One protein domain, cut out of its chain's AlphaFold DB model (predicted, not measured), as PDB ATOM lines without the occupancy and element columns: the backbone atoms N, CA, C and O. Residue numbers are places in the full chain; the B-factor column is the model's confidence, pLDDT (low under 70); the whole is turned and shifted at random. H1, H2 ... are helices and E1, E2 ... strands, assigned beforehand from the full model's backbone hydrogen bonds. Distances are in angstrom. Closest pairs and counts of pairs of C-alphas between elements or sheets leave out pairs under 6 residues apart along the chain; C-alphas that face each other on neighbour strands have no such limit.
ATOM      1  N   GLU A 188      26.925 -45.479  -8.495       77.31
ATOM      2  CA  GLU A 188      27.917 -44.610  -7.867       77.31
ATOM      3  C   GLU A 188      27.343 -44.094  -6.543       77.31
ATOM      4  O   GLU A 188      26.432 -43.265  -6.518       77.31
ATOM      5  N   SER A 189      27.833 -44.647  -5.441       83.06
ATOM      6  CA  SER A 189      27.456 -44.287  -4.077       83.06
ATOM      7  C   SER A 189      28.621 -44.606  -3.147       83.06
ATOM      8  O   SER A 189      29.508 -45.384  -3.502       83.06
ATOM      9  N   PHE A 190      28.608 -44.064  -1.936       88.81
ATOM     10  CA  PHE A 190      29.421 -44.639  -0.869       88.81
ATOM     11  C   PHE A 190      28.581 -45.559  -0.009       88.81
ATOM     12  O   PHE A 190      27.405 -45.300   0.232       88.81
ATOM     13  N   VAL A 191      29.206 -46.621   0.466       91.38
ATOM     14  CA  VAL A 191      28.645 -47.576   1.403       91.38
ATOM     15  C   VAL A 191      29.404 -47.420   2.715       91.38
ATOM     16  O   VAL A 191      30.635 -47.396   2.707       91.38
ATOM     17  N   VAL A 192      28.682 -47.280   3.826       94.75
ATOM     18  CA  VAL A 192      29.265 -47.333   5.169       94.75
ATOM     19  C   VAL A 192      28.897 -48.654   5.820       94.75
ATOM     20  O   VAL A 192      27.711 -48.902   6.046       94.75
ATOM     21  N   THR A 193      29.903 -49.461   6.147       95.00
ATOM     22  CA  THR A 193      29.770 -50.743   6.856       95.00
ATOM     23  C   THR A 193      30.666 -50.767   8.092       95.00
ATOM     24  O   THR A 193      31.639 -50.017   8.156       95.00
ATOM     25  N   PRO A 194      30.402 -51.651   9.062       95.56
ATOM     26  CA  PRO A 194      31.393 -52.034  10.060       95.56
ATOM     27  C   PRO A 194      32.640 -52.633   9.390       95.56
ATOM     28  O   PRO A 194      32.525 -53.278   8.344       95.56
ATOM     29  N   ASP A 195      33.810 -52.444   9.994       94.12
ATOM     30  CA  ASP A 195      35.066 -53.091   9.597       94.12
ATOM     31  C   ASP A 195      35.094 -54.582   9.954       94.12
ATOM     32  O   ASP A 195      35.432 -55.421   9.117       94.12
ATOM     33  N   ASP A 196      34.736 -54.908  11.194       93.06
ATOM     34  CA  ASP A 196      34.755 -56.250  11.753       93.06
ATOM     35  C   ASP A 196      33.595 -56.431  12.743       93.06
ATOM     36  O   ASP A 196      33.453 -55.710  13.730       93.06
ATOM     37  N   LEU A 197      32.758 -57.431  12.479       92.19
ATOM     38  CA  LEU A 197      31.662 -57.846  13.360       92.19
ATOM     39  C   LEU A 197      31.966 -59.163  14.087       92.19
ATOM     40  O   LEU A 197      31.067 -59.780  14.664       92.19
ATOM     41  N   THR A 198      33.210 -59.641  14.058       92.31
ATOM     42  CA  THR A 198      33.596 -60.901  14.697       92.31
ATOM     43  C   THR A 198      33.293 -60.861  16.193       92.31
ATOM     44  O   THR A 198      33.788 -60.022  16.938       92.31
ATOM     45  N   GLY A 199      32.463 -61.802  16.650       90.81
ATOM     46  CA  GLY A 199      32.038 -61.889  18.049       90.81
ATOM     47  C   GLY A 199      30.894 -60.946  18.438       90.81
ATOM     48  O   GLY A 199      30.387 -61.061  19.552       90.81
ATOM     49  N   VAL A 200      30.435 -60.076  17.533       94.06
ATOM     50  CA  VAL A 200      29.244 -59.241  17.725       94.06
ATOM     51  C   VAL A 200      28.019 -60.016  17.249       94.06
ATOM     52  O   VAL A 200      27.931 -60.420  16.091       94.06
ATOM     53  N   THR A 201      27.056 -60.245  18.144       94.00
ATOM     54  CA  THR A 201      25.834 -61.003  17.822       94.00
ATOM     55  C   THR A 201      24.608 -60.127  17.593       94.00
ATOM     56  O   THR A 201      23.649 -60.571  16.956       94.00
ATOM     57  N   GLU A 202      24.637 -58.899  18.108       95.31
ATOM     58  CA  GLU A 202      23.568 -57.919  17.964       95.31
ATOM     59  C   GLU A 202      24.090 -56.480  18.039       95.31
ATOM     60  O   GLU A 202      25.035 -56.185  18.770       95.31
ATOM     61  N   VAL A 203      23.455 -55.587  17.281       96.69
ATOM     62  CA  VAL A 203      23.721 -54.143  17.257       96.69
ATOM     63  C   VAL A 203      22.375 -53.415  17.244       96.69
ATOM     64  O   VAL A 203      21.481 -53.796  16.498       96.69
ATOM     65  N   GLY A 204      22.194 -52.378  18.056       95.56
ATOM     66  CA  GLY A 204      20.990 -51.537  18.039       95.56
ATOM     67  C   GLY A 204      21.010 -50.482  16.932       95.56
ATOM     68  O   GLY A 204      19.965 -50.124  16.387       95.56
ATOM     69  N   GLY A 205      22.198 -50.012  16.555       96.06
ATOM     70  CA  GLY A 205      22.362 -49.059  15.464       96.06
ATOM     71  C   GLY A 205      23.750 -48.434  15.377       96.06
ATOM     72  O   GLY A 205      24.728 -48.984  15.887       96.06
ATOM     73  N   ALA A 206      23.828 -47.272  14.733       97.00
ATOM     74  CA  ALA A 206      25.054 -46.517  14.524       97.00
ATOM     75  C   ALA A 206      24.808 -45.004  14.562       97.00
ATOM     76  O   ALA A 206      23.793 -44.514  14.060       97.00
ATOM     77  N   PHE A 207      25.788 -44.271  15.085       97.06
ATOM     78  CA  PHE A 207      25.946 -42.835  14.881       97.06
ATOM     79  C   PHE A 207      27.172 -42.620  14.010       97.06
ATOM     80  O   PHE A 207      28.246 -43.122  14.333       97.06
ATOM     81  N   LEU A 208      27.025 -41.895  12.908       98.00
ATOM     82  CA  LEU A 208      28.101 -41.681  11.949       98.00
ATOM     83  C   LEU A 208      28.244 -40.202  11.618       98.00
ATOM     84  O   LEU A 208      27.261 -39.471  11.506       98.00
ATOM     85  N   THR A 209      29.483 -39.789  11.401       97.81
ATOM     86  CA  THR A 209      29.848 -38.459  10.926       97.81
ATOM     87  C   THR A 209      30.640 -38.619   9.634       97.81
ATOM     88  O   THR A 209      31.747 -39.157   9.636       97.81
ATOM     89  N   ILE A 210      30.067 -38.162   8.523       97.12
ATOM     90  CA  ILE A 210      30.707 -38.177   7.205       97.12
ATOM     91  C   ILE A 210      31.101 -36.745   6.861       97.12
ATOM     92  O   ILE A 210      30.244 -35.867   6.833       97.12
ATOM     93  N   ASN A 211      32.373 -36.499   6.586       96.25
ATOM     94  CA  ASN A 211      32.863 -35.194   6.159       96.25
ATOM     95  C   ASN A 211      32.854 -35.096   4.634       96.25
ATOM     96  O   ASN A 211      33.134 -36.082   3.946       96.25
ATOM     97  N   TYR A 212      32.586 -33.895   4.127       93.94
ATOM     98  CA  TYR A 212      32.805 -33.532   2.731       93.94
ATOM     99  C   TYR A 212      33.675 -32.272   2.647       93.94
ATOM    100  O   TYR A 212      33.591 -31.385   3.501       93.94
ATOM    101  N   ASN A 213      34.509 -32.206   1.614       92.62
ATOM    102  CA  ASN A 213      35.532 -31.172   1.443       92.62
ATOM    103  C   ASN A 213      35.213 -30.168   0.317       92.62
ATOM    104  O   ASN A 213      35.928 -29.180   0.176       92.62
ATOM    105  N   ASP A 214      34.183 -30.430  -0.488       89.19
ATOM    106  CA  ASP A 214      33.751 -29.602  -1.615       89.19
ATOM    107  C   ASP A 214      32.248 -29.810  -1.898       89.19
ATOM    108  O   ASP A 214      31.820 -30.880  -2.353       89.19
ATOM    109  N   ASP A 215      31.437 -28.791  -1.617       85.56
ATOM    110  CA  ASP A 215      29.997 -28.750  -1.892       85.56
ATOM    111  C   ASP A 215      29.661 -28.397  -3.347       85.56
ATOM    112  O   ASP A 215      28.518 -28.596  -3.764       85.56
ATOM    113  N   ALA A 216      30.637 -28.000  -4.175       81.69
ATOM    114  CA  ALA A 216      30.434 -27.877  -5.622       81.69
ATOM    115  C   ALA A 216      30.076 -29.232  -6.261       81.69
ATOM    116  O   ALA A 216      29.540 -29.298  -7.372       81.69
ATOM    117  N   PHE A 217      30.332 -30.321  -5.534       75.69
ATOM    118  CA  PHE A 217      29.902 -31.665  -5.882       75.69
ATOM    119  C   PHE A 217      28.377 -31.875  -5.774       75.69
ATOM    120  O   PHE A 217      27.847 -32.811  -6.371       75.69
ATOM    121  N   PHE A 218      27.645 -31.003  -5.072       78.25
ATOM    122  CA  PHE A 218      26.184 -31.045  -4.934       78.25
ATOM    123  C   PHE A 218      25.513 -30.331  -6.117       78.25
ATOM    124  O   PHE A 218      24.924 -29.250  -5.999       78.25
ATOM    125  N   GLN A 219      25.653 -30.912  -7.314       63.97
ATOM    126  CA  GLN A 219      25.190 -30.278  -8.549       63.97
ATOM    127  C   GLN A 219      23.683 -29.992  -8.523       63.97
ATOM    128  O   GLN A 219      22.867 -30.819  -8.123       63.97
ATOM    129  N   GLY A 220      23.304 -28.793  -8.973       63.09
ATOM    130  CA  GLY A 220      21.903 -28.365  -8.995       63.09
ATOM    131  C   GLY A 220      21.301 -28.102  -7.611       63.09
ATOM    132  O   GLY A 220      20.079 -28.067  -7.496       63.09
ATOM    133  N   GLY A 221      22.135 -27.933  -6.575       65.25
ATOM    134  CA  GLY A 221      21.679 -27.768  -5.192       65.25
ATOM    135  C   GLY A 221      21.105 -29.053  -4.591       65.25
ATOM    136  O   GLY A 221      20.408 -28.998  -3.582       65.25
ATOM    137  N   LEU A 222      21.355 -30.202  -5.230       70.81
ATOM    138  CA  LEU A 222      20.934 -31.503  -4.730       70.81
ATOM    139  C   LEU A 222      21.969 -32.009  -3.731       70.81
ATOM    140  O   LEU A 222      23.014 -32.549  -4.099       70.81
ATOM    141  N   GLU A 223      21.654 -31.816  -2.457       79.06
ATOM    142  CA  GLU A 223      22.392 -32.397  -1.343       79.06
ATOM    143  C   GLU A 223      22.416 -33.930  -1.441       79.06
ATOM    144  O   GLU A 223      21.476 -34.539  -1.964       79.06
ATOM    145  N   PRO A 224      23.472 -34.586  -0.935       79.56
ATOM    146  CA  PRO A 224      23.540 -36.033  -0.927       79.56
ATOM    147  C   PRO A 224      22.450 -36.615  -0.021       79.56
ATOM    148  O   PRO A 224      22.115 -36.073   1.033       79.56
ATOM    149  N   VAL A 225      21.913 -37.759  -0.433       83.06
ATOM    150  CA  VAL A 225      20.849 -38.464   0.284       83.06
ATOM    151  C   VAL A 225      21.438 -39.689   0.960       83.06
ATOM    152  O   VAL A 225      22.102 -40.512   0.326       83.06
ATOM    153  N   VAL A 226      21.167 -39.828   2.254       85.88
ATOM    154  CA  VAL A 226      21.570 -40.993   3.040       85.88
ATOM    155  C   VAL A 226      20.389 -41.944   3.173       85.88
ATOM    156  O   VAL A 226      19.320 -41.555   3.639       85.88
ATOM    157  N   VAL A 227      20.590 -43.203   2.789       84.56
ATOM    158  CA  VAL A 227      19.573 -44.260   2.870       84.56
ATOM    159  C   VAL A 227      20.150 -45.527   3.510       84.56
ATOM    160  O   VAL A 227      21.345 -45.788   3.366       84.56
ATOM    161  N   PRO A 228      19.342 -46.357   4.194       84.69
ATOM    162  CA  PRO A 228      19.731 -47.732   4.512       84.69
ATOM    163  C   PRO A 228      20.129 -48.500   3.244       84.69
ATOM    164  O   PRO A 228      19.496 -48.334   2.202       84.69
ATOM    165  N   ALA A 229      21.142 -49.367   3.314       76.31
ATOM    166  CA  ALA A 229      21.482 -50.228   2.177       76.31
ATOM    167  C   ALA A 229      20.457 -51.346   1.968       76.31
ATOM    168  O   ALA A 229      20.133 -51.685   0.829       76.31
ATOM    169  N   ASN A 230      19.933 -51.880   3.073       72.69
ATOM    170  CA  ASN A 230      18.758 -52.730   3.078       72.69
ATOM    171  C   ASN A 230      17.600 -51.959   3.712       72.69
ATOM    172  O   ASN A 230      17.733 -51.378   4.787       72.69
ATOM    173  N   HIS A 231      16.456 -51.950   3.051       68.38
ATOM    174  CA  HIS A 231      15.306 -51.160   3.464       68.38
ATOM    175  C   HIS A 231      14.343 -52.010   4.297       68.38
ATOM    176  O   HIS A 231      13.167 -52.181   3.966       68.38
ATOM    177  N   ASN A 232      14.864 -52.557   5.395       73.62
ATOM    178  CA  ASN A 232      14.016 -53.160   6.410       73.62
ATOM    179  C   ASN A 232      13.134 -52.050   7.029       73.62
ATOM    180  O   ASN A 232      13.664 -51.030   7.467       73.62
ATOM    181  N   PRO A 233      11.803 -52.223   7.084       71.00
ATOM    182  CA  PRO A 233      10.852 -51.217   7.580       71.00
ATOM    183  C   PRO A 233      11.067 -50.790   9.038       71.00
ATOM    184  O   PRO A 233      10.614 -49.721   9.439       71.00
ATOM    185  N   TYR A 234      11.722 -51.625   9.846       78.56
ATOM    186  CA  TYR A 234      12.026 -51.330  11.246       78.56
ATOM    187  C   TYR A 234      13.336 -50.554  11.409       78.56
ATOM    188  O   TYR A 234      13.639 -50.075  12.503       78.56
ATOM    189  N   VAL A 235      14.101 -50.408  10.324       85.56
ATOM    190  CA  VAL A 235      15.308 -49.592  10.286       85.56
ATOM    191  C   VAL A 235      14.924 -48.137  10.059       85.56
ATOM    192  O   VAL A 235      14.326 -47.768   9.051       85.56
ATOM    193  N   GLN A 236      15.313 -47.297  11.003       87.44
ATOM    194  CA  GLN A 236      15.129 -45.858  10.965       87.44
ATOM    195  C   GLN A 236      16.452 -45.195  10.610       87.44
ATOM    196  O   GLN A 236      17.488 -45.502  11.203       87.44
ATOM    197  N   VAL A 237      16.403 -44.259   9.665       89.00
ATOM    198  CA  VAL A 237      17.526 -43.381   9.343       89.00
ATOM    199  C   VAL A 237      17.095 -41.943   9.531       89.00
ATOM    200  O   VAL A 237      16.065 -41.513   9.020       89.00
ATOM    201  N   ASN A 238      17.911 -41.206  10.268       89.25
ATOM    202  CA  ASN A 238      17.830 -39.762  10.380       89.25
ATOM    203  C   ASN A 238      19.200 -39.198  10.013       89.25
ATOM    204  O   ASN A 238      20.220 -39.740  10.441       89.25
ATOM    205  N   TYR A 239      19.235 -38.136   9.217       92.62
ATOM    206  CA  TYR A 239      20.477 -37.441   8.937       92.62
ATOM    207  C   TYR A 239      20.278 -35.932   8.867       92.62
ATOM    208  O   TYR A 239      19.192 -35.439   8.571       92.62
ATOM    209  N   ASN A 240      21.356 -35.205   9.142       92.75
ATOM    210  CA  ASN A 240      21.406 -33.756   9.047       92.75
ATOM    211  C   ASN A 240      22.707 -33.319   8.371       92.75
ATOM    212  O   ASN A 240      23.791 -33.751   8.777       92.75
ATOM    213  N   LEU A 241      22.597 -32.443   7.375       91.81
ATOM    214  CA  LEU A 241      23.736 -31.818   6.714       91.81
ATOM    215  C   LEU A 241      24.067 -30.503   7.428       91.81
ATOM    216  O   LEU A 241      23.206 -29.652   7.638       91.81
ATOM    217  N   VAL A 242      25.324 -30.350   7.840       95.44
ATOM    218  CA  VAL A 242      25.825 -29.184   8.571       95.44
ATOM    219  C   VAL A 242      26.958 -28.553   7.759       95.44
ATOM    220  O   VAL A 242      28.090 -29.044   7.827       95.44
ATOM    221  N   PRO A 243      26.678 -27.487   6.988       93.81
ATOM    222  CA  PRO A 243      27.698 -26.791   6.219       93.81
ATOM    223  C   PRO A 243      28.540 -25.881   7.125       93.81
ATOM    224  O   PRO A 243      28.018 -25.249   8.046       93.81
ATOM    225  N   ASN A 244      29.837 -25.773   6.833       93.94
ATOM    226  CA  ASN A 244      30.752 -24.862   7.536       93.94
ATOM    227  C   ASN A 244      30.740 -23.435   6.949       93.94
ATOM    228  O   ASN A 244      31.231 -22.503   7.582       93.94
ATOM    229  N   GLY A 245      30.158 -23.252   5.757       91.62
ATOM    230  CA  GLY A 245      30.070 -21.962   5.059       91.62
ATOM    231  C   GLY A 245      31.268 -21.627   4.162       91.62
ATOM    232  O   GLY A 245      31.313 -20.537   3.598       91.62
ATOM    233  N   ASP A 246      32.219 -22.549   4.012       92.56
ATOM    234  CA  ASP A 246      33.441 -22.414   3.206       92.56
ATOM    235  C   ASP A 246      33.537 -23.447   2.067       92.56
ATOM    236  O   ASP A 246      34.606 -23.644   1.495       92.56
ATOM    237  N   GLY A 247      32.426 -24.111   1.745       88.50
ATOM    238  CA  GLY A 247      32.376 -25.220   0.792       88.50
ATOM    239  C   GLY A 247      32.601 -26.598   1.422       88.50
ATOM    240  O   GLY A 247      32.396 -27.613   0.766       88.50
ATOM    241  N   THR A 248      32.970 -26.665   2.705       94.25
ATOM    242  CA  THR A 248      33.119 -27.921   3.453       94.25
ATOM    243  C   THR A 248      31.960 -28.136   4.425       94.25
ATOM    244  O   THR A 248      31.162 -27.232   4.710       94.25
ATOM    245  N   GLY A 249      31.860 -29.340   4.978       95.56
ATOM    246  CA  GLY A 249      30.895 -29.622   6.032       95.56
ATOM    247  C   GLY A 249      30.852 -31.086   6.425       95.56
ATOM    248  O   GLY A 249      31.762 -31.869   6.145       95.56
ATOM    249  N   LYS A 250      29.775 -31.444   7.118       96.25
ATOM    250  CA  LYS A 250      29.561 -32.803   7.610       96.25
ATOM    251  C   LYS A 250      28.110 -33.231   7.515       96.25
ATOM    252  O   LYS A 250      27.195 -32.418   7.601       96.25
ATOM    253  N   ILE A 251      27.919 -34.532   7.398       95.62
ATOM    254  CA  ILE A 251      26.636 -35.215   7.405       95.62
ATOM    255  C   ILE A 251      26.618 -36.066   8.668       95.62
ATOM    256  O   ILE A 251      27.429 -36.981   8.832       95.62
ATOM    257  N   LEU A 252      25.717 -35.729   9.581       97.06
ATOM    258  CA  LEU A 252      25.486 -36.481  10.808       97.06
ATOM    259  C   LEU A 252      24.384 -37.489  10.526       97.06
ATOM    260  O   LEU A 252      23.303 -37.086  10.107       97.06
ATOM    261  N   VAL A 253      24.642 -38.771  10.745       96.19
ATOM    262  CA  VAL A 253      23.706 -39.857  10.443       96.19
ATOM    263  C   VAL A 253      23.454 -40.676  11.698       96.19
ATOM    264  O   VAL A 253      24.371 -40.998  12.447       96.19
ATOM    265  N   THR A 254      22.199 -41.034  11.917       95.56
ATOM    266  CA  THR A 254      21.766 -42.004  12.920       95.56
ATOM    267  C   THR A 254      20.997 -43.111  12.214       95.56
ATOM    268  O   THR A 254      20.020 -42.838  11.520       95.56
ATOM    269  N   LEU A 255      21.445 -44.349  12.394       94.75
ATOM    270  CA  LEU A 255      20.800 -45.569  11.916       94.75
ATOM    271  C   LEU A 255      20.368 -46.376  13.133       94.75
ATOM    272  O   LEU A 255      21.203 -46.657  13.985       94.75
ATOM    273  N   LEU A 256      19.104 -46.772  13.223       94.06
ATOM    274  CA  LEU A 256      18.588 -47.528  14.365       94.06
ATOM    275  C   LEU A 256      17.660 -48.641  13.901       94.06
ATOM    276  O   LEU A 256      16.844 -48.429  13.013       94.06
ATOM    277  N   ASN A 257      17.723 -49.795  14.557       92.06
ATOM    278  CA  ASN A 257      16.632 -50.760  14.564       92.06
ATOM    279  C   ASN A 257      16.292 -51.073  16.032       92.06
ATOM    280  O   ASN A 257      17.110 -51.695  16.711       92.06
ATOM    281  N   PRO A 258      15.103 -50.693  16.539       88.25
ATOM    282  CA  PRO A 258      14.704 -50.977  17.921       88.25
ATOM    283  C   PRO A 258      14.695 -52.470  18.287       88.25
ATOM    284  O   PRO A 258      14.876 -52.815  19.451       88.25
ATOM    285  N   ALA A 259      14.480 -53.355  17.310       89.44
ATOM    286  CA  ALA A 259      14.557 -54.805  17.487       89.44
ATOM    287  C   ALA A 259      15.954 -55.377  17.175       89.44
ATOM    288  O   ALA A 259      16.189 -56.562  17.410       89.44
ATOM    289  N   GLY A 260      16.877 -54.543  16.687       92.50
ATOM    290  CA  GLY A 260      18.287 -54.847  16.463       92.50
ATOM    291  C   GLY A 260      18.646 -55.336  15.065       92.50
ATOM    292  O   GLY A 260      17.812 -55.805  14.296       92.50
ATOM    293  N   PHE A 261      19.935 -55.251  14.766       94.62
ATOM    294  CA  PHE A 261      20.631 -55.963  13.702       94.62
ATOM    295  C   PHE A 261      21.268 -57.200  14.331       94.62
ATOM    296  O   PHE A 261      22.110 -57.070  15.215       94.62
ATOM    297  N   LYS A 262      20.841 -58.394  13.927       94.38
ATOM    298  CA  LYS A 262      21.147 -59.664  14.595       94.38
ATOM    299  C   LYS A 262      21.775 -60.670  13.637       94.38
ATOM    300  O   LYS A 262      21.610 -60.594  12.421       94.38
ATOM    301  N   THR A 263      22.503 -61.646  14.172       91.88
ATOM    302  CA  THR A 263      22.944 -62.795  13.361       91.88
ATOM    303  C   THR A 263      21.744 -63.539  12.770       91.88
ATOM    304  O   THR A 263      20.657 -63.526  13.342       91.88
ATOM    305  N   VAL A 264      21.954 -64.278  11.676       86.19
ATOM    306  CA  VAL A 264      20.907 -65.123  11.068       86.19
ATOM    307  C   VAL A 264      20.269 -66.078  12.087       86.19
ATOM    308  O   VAL A 264      19.077 -66.344  12.015       86.19
ATOM    309  N   ALA A 265      21.039 -66.564  13.067       86.88
ATOM    310  CA  ALA A 265      20.555 -67.492  14.088       86.88
ATOM    311  C   ALA A 265      19.587 -66.859  15.104       86.88
ATOM    312  O   ALA A 265      18.819 -67.580  15.737       86.88
ATOM    313  N   THR A 266      19.645 -65.538  15.288       87.25
ATOM    314  CA  THR A 266      18.884 -64.812  16.320       87.25
ATOM    315  C   THR A 266      17.924 -63.771  15.751       87.25
ATOM    316  O   THR A 266      17.155 -63.184  16.513       87.25
ATOM    317  N   ALA A 267      17.954 -63.541  14.437       85.00
ATOM    318  CA  ALA A 267      17.045 -62.635  13.759       85.00
ATOM    319  C   ALA A 267      15.589 -63.131  13.835       85.00
ATOM    320  O   ALA A 267      15.286 -64.312  13.664       85.00
ATOM    321  N   ASP A 268      14.690 -62.190  14.087       81.81
ATOM    322  CA  ASP A 268      13.241 -62.332  14.112       81.81
ATOM    323  C   ASP A 268      12.579 -61.380  13.097       81.81
ATOM    324  O   ASP A 268      13.250 -60.628  12.389       81.81
ATOM    325  N   ALA A 269      11.246 -61.401  13.042       74.81
ATOM    326  CA  ALA A 269      10.452 -60.618  12.096       74.81
ATOM    327  C   ALA A 269      10.486 -59.087  12.314       74.81
ATOM    328  O   ALA A 269       9.937 -58.344  11.505       74.81
ATOM    329  N   ASN A 270      11.078 -58.582  13.390       80.81
ATOM    330  CA  ASN A 270      11.204 -57.142  13.621       80.81
ATOM    331  C   ASN A 270      12.664 -56.673  13.498       80.81
ATOM    332  O   ASN A 270      12.924 -55.497  13.260       80.81
ATOM    333  N   SER A 271      13.627 -57.583  13.645       85.56
ATOM    334  CA  SER A 271      15.058 -57.299  13.498       85.56
ATOM    335  C   SER A 271      15.541 -57.313  12.036       85.56
ATOM    336  O   SER A 271      14.857 -57.811  11.143       85.56
ATOM    337  N   SER A 272      16.745 -56.795  11.800       87.12
ATOM    338  CA  SER A 272      17.495 -56.917  10.535       87.12
ATOM    339  C   SER A 272      18.654 -57.900  10.683       87.12
ATOM    340  O   SER A 272      19.049 -58.209  11.810       87.12
ATOM    341  N   TYR A 273      19.268 -58.349   9.584       89.00
ATOM    342  CA  TYR A 273      20.521 -59.094   9.698       89.00
ATOM    343  C   TYR A 273      21.692 -58.163  10.026       89.00
ATOM    344  O   TYR A 273      21.704 -56.999   9.639       89.00
ATOM    345  N   LEU A 274      22.723 -58.675  10.698       90.38
ATOM    346  CA  LEU A 274      23.964 -57.927  10.944       90.38
ATOM    347  C   LEU A 274      24.635 -57.452   9.650       90.38
ATOM    348  O   LEU A 274      25.177 -56.356   9.618       90.38
ATOM    349  N   ALA A 275      24.549 -58.236   8.572       85.56
ATOM    350  CA  ALA A 275      25.044 -57.834   7.253       85.56
ATOM    351  C   ALA A 275      24.290 -56.616   6.673       85.56
ATOM    352  O   ALA A 275      24.818 -55.900   5.826       85.56
ATOM    353  N   ASP A 276      23.076 -56.350   7.162       87.19
ATOM    354  CA  ASP A 276      22.252 -55.213   6.752       87.19
ATOM    355  C   ASP A 276      22.559 -53.931   7.540       87.19
ATOM    356  O   ASP A 276      21.936 -52.900   7.279       87.19
ATOM    357  N   LEU A 277      23.496 -53.971   8.501       92.25
ATOM    358  CA  LEU A 277      23.985 -52.805   9.248       92.25
ATOM    359  C   LEU A 277      24.857 -51.930   8.339       92.25
ATOM    360  O   LEU A 277      26.060 -51.782   8.526       92.25
ATOM    361  N   THR A 278      24.232 -51.379   7.311       89.81
ATOM    362  CA  THR A 278      24.914 -50.739   6.200       89.81
ATOM    363  C   THR A 278      24.113 -49.527   5.743       89.81
ATOM    364  O   THR A 278      22.886 -49.581   5.607       89.81
ATOM    365  N   LEU A 279      24.810 -48.428   5.473       90.94
ATOM    366  CA  LEU A 279      24.237 -47.203   4.919       90.94
ATOM    367  C   LEU A 279      24.785 -46.933   3.529       90.94
ATOM    368  O   LEU A 279      25.919 -47.288   3.220       90.94
ATOM    369  N   ARG A 280      23.990 -46.255   2.708       88.12
ATOM    370  CA  ARG A 280      24.399 -45.732   1.411       88.12
ATOM    371  C   ARG A 280      24.275 -44.219   1.405       88.12
ATOM    372  O   ARG A 280      23.227 -43.673   1.735       88.12
ATOM    373  N   LEU A 281      25.346 -43.561   0.992       87.25
ATOM    374  CA  LEU A 281      25.379 -42.146   0.659       87.25
ATOM    375  C   LEU A 281      25.275 -42.025  -0.861       87.25
ATOM    376  O   LEU A 281      26.239 -42.290  -1.586       87.25
ATOM    377  N   ASN A 282      24.096 -41.640  -1.332       81.44
ATOM    378  CA  ASN A 282      23.852 -41.336  -2.733       81.44
ATOM    379  C   ASN A 282      24.178 -39.865  -2.976       81.44
ATOM    380  O   ASN A 282      23.671 -38.984  -2.286       81.44
ATOM    381  N   TYR A 283      25.008 -39.600  -3.973       75.31
ATOM    382  CA  TYR A 283      25.348 -38.251  -4.399       75.31
ATOM    383  C   TYR A 283      24.983 -38.069  -5.869       75.31
ATOM    384  O   TYR A 283      24.969 -39.022  -6.651       75.31
ATOM    385  N   PHE A 284      24.684 -36.831  -6.252       66.31
ATOM    386  CA  PHE A 284      24.170 -36.510  -7.577       66.31
ATOM    387  C   PHE A 284      25.261 -35.822  -8.399       66.31
ATOM    388  O   PHE A 284      25.376 -34.601  -8.422       66.31
ATOM    389  N   GLY A 285      26.086 -36.631  -9.065       60.97
ATOM    390  CA  GLY A 285      27.092 -36.172 -10.022       60.97
ATOM    391  C   GLY A 285      26.997 -36.970 -11.320       60.97
ATOM    392  O   GLY A 285      26.668 -38.155 -11.298       60.97
ATOM    393  N   ALA A 286      27.262 -36.333 -12.466       49.19
ATOM    394  CA  ALA A 286      27.259 -37.022 -13.757       49.19
ATOM    395  C   ALA A 286      28.230 -38.224 -13.748       49.19
ATOM    396  O   ALA A 286      29.347 -38.133 -13.241       49.19
ATOM    397  N   VAL A 287      27.801 -39.351 -14.311       51.44
ATOM    398  CA  VAL A 287      28.501 -40.645 -14.277       51.44
ATOM    399  C   VAL A 287      29.670 -40.652 -15.270       51.44
ATOM    400  O   VAL A 287      29.559 -41.153 -16.385       51.44
ATOM    401  N   ALA A 288      30.797 -40.057 -14.887       57.81
ATOM    402  CA  ALA A 288      32.071 -40.206 -15.586       57.81
ATOM    403  C   ALA A 288      33.131 -40.712 -14.602       57.81
ATOM    404  O   ALA A 288      33.154 -40.273 -13.454       57.81
ATOM    405  N   ASP A 289      34.049 -41.576 -15.045       60.44
ATOM    406  CA  ASP A 289      35.121 -42.119 -14.191       60.44
ATOM    407  C   ASP A 289      35.955 -41.020 -13.504       60.44
ATOM    408  O   ASP A 289      36.396 -41.180 -12.367       60.44
ATOM    409  N   ALA A 290      36.117 -39.865 -14.160       61.56
ATOM    410  CA  ALA A 290      36.771 -38.693 -13.581       61.56
ATOM    411  C   ALA A 290      36.036 -38.153 -12.337       61.56
ATOM    412  O   ALA A 290      36.678 -37.753 -11.368       61.56
ATOM    413  N   ASN A 291      34.701 -38.210 -12.323       68.44
ATOM    414  CA  ASN A 291      33.892 -37.775 -11.184       68.44
ATOM    415  C   ASN A 291      33.981 -38.755 -10.010       68.44
ATOM    416  O   ASN A 291      33.857 -38.326  -8.865       68.44
ATOM    417  N   ARG A 292      34.284 -40.038 -10.255       78.56
ATOM    418  CA  ARG A 292      34.487 -41.038  -9.196       78.56
ATOM    419  C   ARG A 292      35.739 -40.764  -8.366       78.56
ATOM    420  O   ARG A 292      35.691 -40.810  -7.142       78.56
ATOM    421  N   ALA A 293      36.868 -40.478  -9.016       81.44
ATOM    422  CA  ALA A 293      38.110 -40.162  -8.306       81.44
ATOM    423  C   ALA A 293      37.959 -38.896  -7.445       81.44
ATOM    424  O   ALA A 293      38.413 -38.867  -6.302       81.44
ATOM    425  N   ILE A 294      37.259 -37.888  -7.974       81.00
ATOM    426  CA  ILE A 294      36.922 -36.659  -7.248       81.00
ATOM    427  C   ILE A 294      36.001 -36.974  -6.061       81.00
ATOM    428  O   ILE A 294      36.292 -36.548  -4.947       81.00
ATOM    429  N   ALA A 295      34.954 -37.785  -6.255       81.81
ATOM    430  CA  ALA A 295      34.054 -38.203  -5.181       81.81
ATOM    431  C   ALA A 295      34.809 -38.889  -4.034       81.81
ATOM    432  O   ALA A 295      34.611 -38.545  -2.869       81.81
ATOM    433  N   LYS A 296      35.711 -39.830  -4.356       87.38
ATOM    434  CA  LYS A 296      36.539 -40.557  -3.373       87.38
ATOM    435  C   LYS A 296      37.457 -39.641  -2.566       87.38
ATOM    436  O   LYS A 296      37.751 -39.952  -1.420       87.38
ATOM    437  N   ALA A 297      37.910 -38.534  -3.150       88.25
ATOM    438  CA  ALA A 297      38.690 -37.524  -2.439       88.25
ATOM    439  C   ALA A 297      37.810 -36.558  -1.623       88.25
ATOM    440  O   ALA A 297      38.287 -35.949  -0.664       88.25
ATOM    441  N   ASN A 298      36.540 -36.404  -2.006       90.31
ATOM    442  CA  ASN A 298      35.629 -35.460  -1.374       90.31
ATOM    443  C   ASN A 298      35.085 -35.976  -0.037       90.31
ATOM    444  O   ASN A 298      35.060 -35.227   0.935       90.31
ATOM    445  N   PHE A 299      34.668 -37.244   0.021       92.69
ATOM    446  CA  PHE A 299      34.019 -37.806   1.206       92.69
ATOM    447  C   PHE A 299      34.968 -38.636   2.066       92.69
ATOM    448  O   PHE A 299      35.765 -39.428   1.568       92.69
ATOM    449  N   SER A 300      34.836 -38.499   3.382       95.06
ATOM    450  CA  SER A 300      35.551 -39.323   4.361       95.06
ATOM    451  C   SER A 300      34.689 -39.567   5.594       95.06
ATOM    452  O   SER A 300      33.775 -38.794   5.877       95.06
ATOM    453  N   ILE A 301      34.965 -40.638   6.336       96.62
ATOM    454  CA  ILE A 301      34.282 -40.923   7.599       96.62
ATOM    455  C   ILE A 301      35.152 -40.512   8.786       96.62
ATOM    456  O   ILE A 301      36.336 -40.840   8.848       96.62
ATOM    457  N   ASP A 302      34.565 -39.777   9.727       97.25
ATOM    458  CA  ASP A 302      35.209 -39.418  10.987       97.25
ATOM    459  C   ASP A 302      35.052 -40.579  11.969       97.25
ATOM    460  O   ASP A 302      34.036 -40.703  12.654       97.25
ATOM    461  N   THR A 303      36.057 -41.448  12.031       95.00
ATOM    462  CA  THR A 303      36.049 -42.633  12.901       95.00
ATOM    463  C   THR A 303      36.130 -42.301  14.391       95.00
ATOM    464  O   THR A 303      35.866 -43.172  15.213       95.00
ATOM    465  N   PHE A 304      36.459 -41.060  14.766       95.25
ATOM    466  CA  PHE A 304      36.454 -40.629  16.164       95.25
ATOM    467  C   PHE A 304      35.042 -40.263  16.633       95.25
ATOM    468  O   PHE A 304      34.657 -40.586  17.756       95.25
ATOM    469  N   ASN A 305      34.257 -39.619  15.765       95.94
ATOM    470  CA  ASN A 305      32.871 -39.221  16.042       95.94
ATOM    471  C   ASN A 305      31.824 -40.204  15.491       95.94
ATOM    472  O   ASN A 305      30.634 -39.878  15.459       95.94
ATOM    473  N   SER A 306      32.250 -41.388  15.053       97.75
ATOM    474  CA  SER A 306      31.368 -42.428  14.527       97.75
ATOM    475  C   SER A 306      31.522 -43.721  15.319       97.75
ATOM    476  O   SER A 306      32.639 -44.163  15.570       97.75
ATOM    477  N   TYR A 307      30.409 -44.329  15.720       97.38
ATOM    478  CA  TYR A 307      30.395 -45.514  16.575       97.38
ATOM    479  C   TYR A 307      29.098 -46.316  16.431       97.38
ATOM    480  O   TYR A 307      28.043 -45.789  16.067       97.38
ATOM    481  N   TYR A 308      29.176 -47.602  16.766       97.56
ATOM    482  CA  TYR A 308      28.031 -48.509  16.838       97.56
ATOM    483  C   TYR A 308      27.522 -48.623  18.272       97.56
ATOM    484  O   TYR A 308      28.296 -48.511  19.227       97.56
ATOM    485  N   ILE A 309      26.219 -48.852  18.427       97.06
ATOM    486  CA  ILE A 309      25.569 -48.986  19.734       97.06
ATOM    487  C   ILE A 309      24.862 -50.331  19.866       97.06
ATOM    488  O   ILE A 309      24.306 -50.844  18.896       97.06
ATOM    489  N   GLY A 310      24.852 -50.891  21.071       96.31
ATOM    490  CA  GLY A 310      24.052 -52.056  21.437       96.31
ATOM    491  C   GLY A 310      22.565 -51.724  21.576       96.31
ATOM    492  O   GLY A 310      22.147 -50.568  21.482       96.31
ATOM    493  N   LEU A 311      21.751 -52.752  21.822       94.56
ATOM    494  CA  LEU A 311      20.312 -52.601  22.086       94.56
ATOM    495  C   LEU A 311      20.008 -51.860  23.397       94.56
ATOM    496  O   LEU A 311      18.929 -51.298  23.562       94.56
ATOM    497  N   ASP A 312      20.964 -51.844  24.319       94.06
ATOM    498  CA  ASP A 312      20.929 -51.086  25.569       94.06
ATOM    499  C   ASP A 312      21.400 -49.627  25.408       94.06
ATOM    500  O   ASP A 312      21.373 -48.858  26.369       94.06
ATOM    501  N   GLY A 313      21.827 -49.240  24.200       92.00
ATOM    502  CA  GLY A 313      22.381 -47.924  23.891       92.00
ATOM    503  C   GLY A 313      23.854 -47.744  24.274       92.00
ATOM    504  O   GLY A 313      24.392 -46.654  24.068       92.00
ATOM    505  N   ALA A 314      24.525 -48.770  24.808       95.88
ATOM    506  CA  ALA A 314      25.953 -48.701  25.102       95.88
ATOM    507  C   ALA A 314      26.782 -48.741  23.809       95.88
ATOM    508  O   ALA A 314      26.424 -49.418  22.848       95.88
ATOM    509  N   ILE A 315      27.913 -48.034  23.783       96.44
ATOM    510  CA  ILE A 315      28.839 -48.081  22.644       96.44
ATOM    511  C   ILE A 315      29.475 -49.470  22.568       96.44
ATOM    512  O   ILE A 315      29.972 -49.977  23.575       96.44
ATOM    513  N   ILE A 316      29.507 -50.053  21.370       95.94
ATOM    514  CA  ILE A 316      30.205 -51.311  21.102       95.94
ATOM    515  C   ILE A 316      31.677 -50.985  20.810       95.94
ATOM    516  O   ILE A 316      31.972 -50.376  19.779       95.94
ATOM    517  N   PRO A 317      32.619 -51.339  21.702       93.31
ATOM    518  CA  PRO A 317      34.022 -51.006  21.507       93.31
ATOM    519  C   PRO A 317      34.646 -51.866  20.403       93.31
ATOM    520  O   PRO A 317      34.330 -53.044  20.268       93.31
ATOM    521  N   GLY A 318      35.594 -51.288  19.665       90.50
ATOM    522  CA  GLY A 318      36.420 -52.020  18.701       90.50
ATOM    523  C   GLY A 318      35.792 -52.252  17.327       90.50
ATOM    524  O   GLY A 318      36.487 -52.771  16.467       90.50
ATOM    525  N   VAL A 319      34.541 -51.835  17.109       95.06
ATOM    526  CA  VAL A 319      33.904 -51.835  15.785       95.06
ATOM    527  C   VAL A 319      34.011 -50.433  15.200       95.06
ATOM    528  O   VAL A 319      33.456 -49.483  15.764       95.06
ATOM    529  N   THR A 320      34.720 -50.287  14.083       95.69
ATOM    530  CA  THR A 320      34.905 -48.997  13.413       95.69
ATOM    531  C   THR A 320      34.160 -48.954  12.083       95.69
ATOM    532  O   THR A 320      34.051 -49.963  11.389       95.69
ATOM    533  N   PRO A 321      33.577 -47.807  11.708       96.50
ATOM    534  CA  PRO A 321      32.890 -47.705  10.436       96.50
ATOM    535  C   PRO A 321      33.889 -47.452   9.306       96.50
ATOM    536  O   PRO A 321      34.817 -46.648   9.427       96.50
ATOM    537  N   VAL A 322      33.648 -48.101   8.175       95.38
ATOM    538  CA  VAL A 322      34.430 -47.996   6.947       95.38
ATOM    539  C   VAL A 322      33.546 -47.410   5.864       95.38
ATOM    540  O   VAL A 322      32.440 -47.886   5.635       95.38
ATOM    541  N   LEU A 323      34.044 -46.375   5.191       94.56
ATOM    542  CA  LEU A 323      33.415 -45.791   4.012       94.56
ATOM    543  C   LEU A 323      34.108 -46.350   2.766       94.56
ATOM    544  O   LEU A 323      35.293 -46.097   2.548       94.56
ATOM    545  N   THR A 324      33.369 -47.075   1.934       91.88
ATOM    546  CA  THR A 324      33.876 -47.648   0.682       91.88
ATOM    547  C   THR A 324      33.027 -47.175  -0.482       91.88
ATOM    548  O   THR A 324      31.810 -47.047  -0.380       91.88
ATOM    549  N   HIS A 325      33.660 -46.884  -1.611       89.19
ATOM    550  CA  HIS A 325      32.926 -46.556  -2.823       89.19
ATOM    551  C   HIS A 325      32.280 -47.825  -3.397       89.19
ATOM    552  O   HIS A 325      32.955 -48.843  -3.512       89.19
ATOM    553  N   SER A 326      31.007 -47.784  -3.800       83.81
ATOM    554  CA  SER A 326      30.241 -48.991  -4.156       83.81
ATOM    555  C   SER A 326      30.820 -49.810  -5.307       83.81
ATOM    556  O   SER A 326      30.584 -51.008  -5.344       83.81
TER     557      SER A 326
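AT A GLANCE: This is residues 188 to 326 of the 329 residues of an uncharacterized protein of Halioglobus japonicus (UniProt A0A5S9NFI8). Two antiparallel sheets lie face to face as a sandwich with their strands crossed: a larger, twisted sheet in which the long strands E2, E5 and E4 are joined by the short strands E7 and E8 beside E2, and a smaller sheet of four strands, E3, E6, E1 and E9. One short helix, H1, lies toward one end of the long axis and grazes the smaller sheet, while the loop of residues 263 to 270 lies toward the other end. The printed part has 139 residues, with nine named strands and one named helix in the order E1 E2 E3 E4 E5 E6 H1 E7 E8 E9; its class is mostly strand, though under half of the residues are in named elements. It is compact, with a radius of gyration of the C-alphas of 15.4 A, and elongated, spanning 44 by 27 by 23 A.

IN THESE COORDINATES: Find C-alpha 202 at (23.568, -57.919, 17.964); from there E2, residues 202 to 212, runs 30.2 A to C-alpha 212 at (32.805, -33.532, 2.731). E5, residues 249 to 262, is the longest strand at 32.7 A and bends by 100 degrees at residue 259. E4 is residues 236 to 243, 23.3 A; E7 is residues 299 to 301 and E8 residues 307 to 309. In the other sheet look for E1, residues 189 to 194, 16.6 A; E3, residues 225 to 228; E6, residues 279 to 282; and E9, residues 321 to 325, ending at C-alpha 325 (32.926, -46.556, -2.823). H1, residues 289 to 298, measures 14.5 A.

HOW THE PARTS SIT: Begin at E2, which has three antiparallel neighbours in a branched sheet. E5 lies on one side of it, with N 208 and O 253 2.8 A apart; E7 and E8 lie on the other side, with N 211 and O 300 at 2.8 A and N 307 and O 207 at 2.8 A. E4 and E5 form a hairpin, with N 240 and O 252 at 2.9 A. The smaller sheet runs E3, E6, E1, E9, with N 227 and O 280 at 2.9 A, N 192 and O 279 at 2.8 A, and N 191 and O 324 at 2.8 A. The facing parts of the two sheets are 9.3 A centre to centre, their strands at 41 degrees. H1 only grazes the smaller sheet with residues 292 to 296; its closest C-alphas to E9 are those of Lys 296 and His 325, 7.0 A apart. Every O i to N i+4 pair in H1 is within hydrogen-bond range.

THE WHOLE: The C-alphas farthest apart, of Asp 246 and Ala 265, are 48.1 A from each other. The printed part has no cut. The links E2 to E3, E5 to E6 and E8 to E9 are long. Mean pLDDT of the printed part is 87.4; residues 219 to 221, 231 and 284 to 291 are under 70.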